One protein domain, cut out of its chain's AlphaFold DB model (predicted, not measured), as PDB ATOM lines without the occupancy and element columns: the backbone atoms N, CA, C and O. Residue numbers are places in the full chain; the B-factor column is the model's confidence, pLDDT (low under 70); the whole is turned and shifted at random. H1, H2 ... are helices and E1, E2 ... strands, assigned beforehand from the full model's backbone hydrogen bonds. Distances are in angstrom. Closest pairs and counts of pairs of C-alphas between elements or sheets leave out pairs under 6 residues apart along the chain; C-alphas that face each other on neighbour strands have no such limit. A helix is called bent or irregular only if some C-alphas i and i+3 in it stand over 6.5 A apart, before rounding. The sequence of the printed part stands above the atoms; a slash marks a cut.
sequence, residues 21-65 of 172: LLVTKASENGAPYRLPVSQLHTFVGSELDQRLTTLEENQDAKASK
ATOM      1  N   LEU A  21     125.385 101.005 123.854       80.56
ATOM      2  CA  LEU A  21     125.165 101.337 125.255       80.56
ATOM      3  C   LEU A  21     126.199 102.354 125.745       80.56
ATOM      4  O   LEU A  21     127.352 102.373 125.308       80.56
ATOM      5  N   LEU A  22     125.764 103.202 126.676       75.69
ATOM      6  CA  LEU A  22     126.632 104.119 127.406       75.69
ATOM      7  C   LEU A  22     127.150 103.420 128.662       75.69
ATOM      8  O   LEU A  22     126.375 103.088 129.556       75.69
ATOM      9  N   VAL A  23     128.462 103.231 128.742       75.25
ATOM     10  CA  VAL A  23     129.141 102.688 129.921       75.25
ATOM     11  C   VAL A  23     129.791 103.849 130.674       75.25
ATOM     12  O   VAL A  23     130.734 104.474 130.192       75.25
ATOM     13  N   THR A  24     129.267 104.165 131.858       65.25
ATOM     14  CA  THR A  24     129.583 105.376 132.644       65.25
ATOM     15  C   THR A  24     130.805 105.257 133.557       65.25
ATOM     16  O   THR A  24     130.992 106.081 134.451       65.25
ATOM     17  N   LYS A  25     131.674 104.261 133.345       66.38
ATOM     18  CA  LYS A  25     132.955 104.204 134.060       66.38
ATOM     19  C   LYS A  25     133.814 105.417 133.670       66.38
ATOM     20  O   LYS A  25     133.733 105.886 132.536       66.38
ATOM     21  N   ALA A  26     134.631 105.904 134.608       53.34
ATOM     22  CA  ALA A  26     135.621 106.945 134.354       53.34
ATOM     23  C   ALA A  26     136.520 106.523 133.183       53.34
ATOM     24  O   ALA A  26     137.356 105.633 133.333       53.34
ATOM     25  N   SER A  27     136.308 107.119 132.010       57.81
ATOM     26  CA  SER A  27     137.323 107.096 130.963       57.81
ATOM     27  C   SER A  27     138.458 108.028 131.357       57.81
ATOM     28  O   SER A  27     138.264 108.933 132.174       57.81
ATOM     29  N   GLU A  28     139.622 107.845 130.739       56.56
ATOM     30  CA  GLU A  28     140.794 108.715 130.925       56.56
ATOM     31  C   GLU A  28     140.461 110.212 130.761       56.56
ATOM     32  O   GLU A  28     141.124 111.058 131.352       56.56
ATOM     33  N   ASN A  29     139.374 110.535 130.045       59.72
ATOM     34  CA  ASN A  29     138.924 111.897 129.760       59.72
ATOM     35  C   ASN A  29     137.549 112.245 130.381       59.72
ATOM     36  O   ASN A  29     136.958 113.263 130.029       59.72
ATOM     37  N   GLY A  30     136.992 111.399 131.258       64.12
ATOM     38  CA  GLY A  30     135.704 111.626 131.935       64.12
ATOM     39  C   GLY A  30     134.440 111.469 131.071       64.12
ATOM     40  O   GLY A  30     133.332 111.617 131.583       64.12
ATOM     41  N   ALA A  31     134.565 111.142 129.782       72.81
ATOM     42  CA  ALA A  31     133.434 110.842 128.899       72.81
ATOM     43  C   ALA A  31     133.030 109.352 128.980       72.81
ATOM     44  O   ALA A  31     133.911 108.497 129.012       72.81
ATOM     45  N   PRO A  32     131.734 108.995 128.976       71.56
ATOM     46  CA  PRO A  32     131.308 107.595 128.995       71.56
ATOM     47  C   PRO A  32     131.725 106.858 127.715       71.56
ATOM     48  O   PRO A  32     131.654 107.413 126.614       71.56
ATOM     49  N   TYR A  33     132.105 105.586 127.846       75.31
ATOM     50  CA  TYR A  33     132.399 104.732 126.696       75.31
ATOM     51  C   TYR A  33     131.101 104.403 125.947       75.31
ATOM     52  O   TYR A  33     130.106 104.004 126.552       75.31
ATOM     53  N   ARG A  34     131.106 104.574 124.621       79.62
ATOM     54  CA  ARG A  34     130.014 104.168 123.722       79.62
ATOM     55  C   ARG A  34     130.397 102.854 123.065       79.62
ATOM     56  O   ARG A  34     131.270 102.852 122.201       79.62
ATOM     57  N   LEU A  35     129.769 101.759 123.481       80.06
ATOM     58  CA  LEU A  35     130.127 100.417 123.019       80.06
ATOM     59  C   LEU A  35     128.904  99.690 122.459       80.06
ATOM     60  O   LEU A  35     127.836  99.754 123.075       80.06
ATOM     61  N   PRO A  36     129.030  98.991 121.317       85.25
ATOM     62  CA  PRO A  36     127.977  98.107 120.846       85.25
ATOM     63  C   PRO A  36     127.801  96.927 121.812       85.25
ATOM     64  O   PRO A  36     128.775  96.458 122.409       85.25
ATOM     65  N   VAL A  37     126.577  96.404 121.939       81.00
ATOM     66  CA  VAL A  37     126.263  95.263 122.824       81.00
ATOM     67  C   VAL A  37     127.176  94.065 122.541       81.00
ATOM     68  O   VAL A  37     127.629  93.401 123.472       81.00
ATOM     69  N   SER A  38     127.529  93.833 121.273       82.38
ATOM     70  CA  SER A  38     128.463  92.771 120.864       82.38
ATOM     71  C   SER A  38     129.867  92.879 121.462       82.38
ATOM     72  O   SER A  38     130.540  91.864 121.611       82.38
ATOM     73  N   GLN A  39     130.313  94.081 121.828       82.44
ATOM     74  CA  GLN A  39     131.634  94.313 122.414       82.44
ATOM     75  C   GLN A  39     131.607  94.398 123.942       82.44
ATOM     76  O   GLN A  39     132.664  94.472 124.566       82.44
ATOM     77  N   LEU A  40     130.424  94.336 124.564       80.19
ATOM     78  CA  LEU A  40     130.278  94.460 126.015       80.19
ATOM     79  C   LEU A  40     130.986  93.323 126.765       80.19
ATOM     80  O   LEU A  40     131.709  93.580 127.723       80.19
ATOM     81  N   HIS A  41     130.820  92.076 126.313       81.06
ATOM     82  CA  HIS A  41     131.471  90.920 126.938       81.06
ATOM     83  C   HIS A  41     132.997  91.006 126.863       81.06
ATOM     84  O   HIS A  41     133.673  90.749 127.856       81.06
ATOM     85  N   THR A  42     133.535  91.402 125.709       83.75
ATOM     86  CA  THR A  42     134.978  91.583 125.520       83.75
ATOM     87  C   THR A  42     135.512  92.710 126.396       83.75
ATOM     88  O   THR A  42     136.526  92.524 127.057       83.75
ATOM     89  N   PHE A  43     134.800  93.838 126.460       81.81
ATOM     90  CA  PHE A  43     135.176  94.981 127.290       81.81
ATOM     91  C   PHE A  43     135.212  94.629 128.785       81.81
ATOM     92  O   PHE A  43     136.177  94.945 129.480       81.81
ATOM     93  N   VAL A  44     134.186  93.931 129.285       82.50
ATOM     94  CA  VAL A  44     134.141  93.481 130.685       82.50
ATOM     95  C   VAL A  44     135.226  92.438 130.965       82.50
ATOM     96  O   VAL A  44     135.853  92.500 132.019       82.50
ATOM     97  N   GLY A  45     135.482  91.517 130.030       82.75
ATOM     98  CA  GLY A  45     136.565  90.536 130.140       82.75
ATOM     99  C   GLY A  45     137.935  91.200 130.279       82.75
ATOM    100  O   GLY A  45     138.618  90.974 131.272       82.75
ATOM    101  N   SER A  46     138.282  92.113 129.367       83.62
ATOM    102  CA  SER A  46     139.565  92.829 129.415       83.62
ATOM    103  C   SER A  46     139.751  93.653 130.690       83.62
ATOM    104  O   SER A  46     140.861  93.782 131.199       83.62
ATOM    105  N   GLU A  47     138.664  94.203 131.227       83.31
ATOM    106  CA  GLU A  47     138.693  94.963 132.475       83.31
ATOM    107  C   GLU A  47     138.926  94.059 133.693       83.31
ATOM    108  O   GLU A  47     139.683  94.413 134.599       83.31
ATOM    109  N   LEU A  48     138.264  92.902 133.741       84.44
ATOM    110  CA  LEU A  48     138.467  91.929 134.811       84.44
ATOM    111  C   LEU A  48     139.901  91.402 134.801       84.44
ATOM    112  O   LEU A  48     140.513  91.340 135.866       84.44
ATOM    113  N   ASP A  49     140.442  91.119 133.617       88.75
ATOM    114  CA  ASP A  49     141.826  90.678 133.447       88.75
ATOM    115  C   ASP A  49     142.805  91.756 133.930       88.75
ATOM    116  O   ASP A  49     143.666  91.478 134.761       88.75
ATOM    117  N   GLN A  50     142.618  93.019 133.524       86.62
ATOM    118  CA  GLN A  50     143.471  94.127 133.968       86.62
ATOM    119  C   GLN A  50     143.448  94.305 135.495       86.62
ATOM    120  O   GLN A  50     144.488  94.521 136.127       86.62
ATOM    121  N   ARG A  51     142.264  94.214 136.112       86.75
ATOM    122  CA  ARG A  51     142.125  94.302 137.572       86.75
ATOM    123  C   ARG A  51     142.774  93.118 138.277       86.75
ATOM    124  O   ARG A  51     143.381  93.328 139.323       86.75
ATOM    125  N   LEU A  52     142.643  91.911 137.732       86.19
ATOM    126  CA  LEU A  52     143.263  90.713 138.285       86.19
ATOM    127  C   LEU A  52     144.789  90.827 138.240       86.19
ATOM    128  O   LEU A  52     145.416  90.710 139.288       86.19
ATOM    129  N   THR A  53     145.362  91.208 137.094       90.69
ATOM    130  CA  THR A  53     146.806  91.457 136.957       90.69
ATOM    131  C   THR A  53     147.293  92.508 137.953       90.69
ATOM    132  O   THR A  53     148.259  92.283 138.676       90.69
ATOM    133  N   THR A  54     146.575  93.629 138.084       86.12
ATOM    134  CA  THR A  54     146.938  94.680 139.053       86.12
ATOM    135  C   THR A  54     146.912  94.157 140.495       86.12
ATOM    136  O   THR A  54     147.705  94.580 141.338       86.12
ATOM    137  N   LEU A  55     145.979  93.266 140.835       84.31
ATOM    138  CA  LEU A  55     145.896  92.681 142.173       84.31
ATOM    139  C   LEU A  55     147.024  91.681 142.430       84.31
ATOM    140  O   LEU A  55     147.596  91.715 143.518       84.31
ATOM    141  N   GLU A  56     147.347  90.840 141.452       83.38
ATOM    142  CA  GLU A  56     148.452  89.879 141.513       83.38
ATOM    143  C   GLU A  56     149.790  90.606 141.705       83.38
ATOM    144  O   GLU A  56     150.492  90.351 142.682       83.38
ATOM    145  N   GLU A  57     150.072  91.631 140.896       83.00
ATOM    146  CA  GLU A  57     151.275  92.466 141.033       83.00
ATOM    147  C   GLU A  57     151.375  93.129 142.418       83.00
ATOM    148  O   GLU A  57     152.440  93.160 143.039       83.00
ATOM    149  N   ASN A  58     150.259  93.636 142.952       81.44
ATOM    150  CA  ASN A  58     150.222  94.229 144.291       81.44
ATOM    151  C   ASN A  58     150.427  93.198 145.413       81.44
ATOM    152  O   ASN A  58     150.935  93.550 146.484       81.44
ATOM    153  N   GLN A  59     149.998  91.950 145.217       78.69
ATOM    154  CA  GLN A  59     150.233  90.863 146.167       78.69
ATOM    155  C   GLN A  59     151.703  90.438 146.148       78.69
ATOM    156  O   GLN A  59     152.324  90.367 147.212       78.69
ATOM    157  N   ASP A  60     152.288  90.284 144.964       73.19
ATOM    158  CA  ASP A  60     153.702  89.944 144.792       73.19
ATOM    159  C   ASP A  60     154.621  91.048 145.330       73.19
ATOM    160  O   ASP A  60     155.593  90.770 146.037       73.19
ATOM    161  N   ALA A  61     154.271  92.321 145.122       66.19
ATOM    162  CA  ALA A  61     154.996  93.457 145.691       66.19
ATOM    163  C   ALA A  61     154.954  93.494 147.232       66.19
ATOM    164  O   ALA A  61     155.896  93.967 147.875       66.19
ATOM    165  N   LYS A  62     153.879  92.992 147.857       62.25
ATOM    166  CA  LYS A  62     153.799  92.849 149.321       62.25
ATOM    167  C   LYS A  62     154.585  91.638 149.826       62.25
ATOM    168  O   LYS A  62     155.141  91.715 150.920       62.25
ATOM    169  N   ALA A  63     154.644  90.554 149.052       63.50
ATOM    170  CA  ALA A  63     155.350  89.323 149.401       63.50
ATOM    171  C   ALA A  63     156.875  89.406 149.181       63.50
ATOM    172  O   ALA A  63     157.632  88.757 149.900       63.50
ATOM    173  N   SER A  64     157.337  90.245 148.247       60.91
ATOM    174  CA  SER A  64     158.752  90.401 147.861       60.91
ATOM    175  C   SER A  64     159.515  91.475 148.663       60.91
ATOM    176  O   SER A  64     160.543  91.998 148.232       60.91
ATOM    177  N   LYS A  65     159.020  91.859 149.845       68.31
ATOM    178  CA  LYS A  65     159.681  92.875 150.677       68.31
ATOM    179  C   LYS A  65     160.870  92.284 151.425       68.31
ATOM    180  O   LYS A  65     160.745  91.312 152.172       68.31
TER     181      LYS A  65
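Overview. This is residues 21 to 65 of the 172 residues of an uncharacterized protein of Cyanothece sp. SIO1E1 (UniProt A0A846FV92). A small two-stranded hairpin, E1 and E2, sits at one end of a single long helix, H1, and the two parts make a corner, like an L. The helix makes the long arm, and residues 44 to 65 stick out free of the rest. The printed part has 45 residues, with two named strands and one named helix in the order E1, E2, H1; the sheet E1 - E2 is antiparallel and the class is mixed, helices and strands. The whole is only just extended, close to loose, with a radius of gyration of the C-alphas of 14.3 A, and its outline is flat, 43 by 22 by 9 A.

Along the chain. Find C-alpha 21 at (125.165, 101.337, 125.255), where E1, residues 21 to 23, begins. Go on to Tyr 33 at (132.399, 104.732, 126.696), where E2, residues 33 to 36, begins; it covers 9.9 A from first to last C-alpha, against 6.3 A for E1. H1, residues 37 to 63, runs 39.8 A to C-alpha 63 at (155.350, 89.323, 149.401).

Arrangement. Look first at the hairpin of E1 and E2, antiparallel at 146 degrees, where C-alphas 22 and 34 face each other at 5.0 A. There N 23 and O 33, 2.8 A apart, and N 21 and O 35, 2.9 A apart, are within hydrogen-bond range. The closest C-alphas of E1 and H1 are those of Leu 21 and Val 37, 6.6 A apart. H1 is irregular, with C-alphas 38 and 41 7.0 A apart; 21 of its 23 O i to N i+4 pairs are within hydrogen-bond range.

Size, cuts and confidence. The two C-alphas farthest apart are those of Pro 36 and Lys 65, at 43.8 A. The printed part has no cut; the link from E1 to E2 is short, with 9 residues, and that from E2 to H1 is tight. Mean pLDDT of the printed part is 76.4, and residues 24 to 30 and 61 to 65 of this model are under 70.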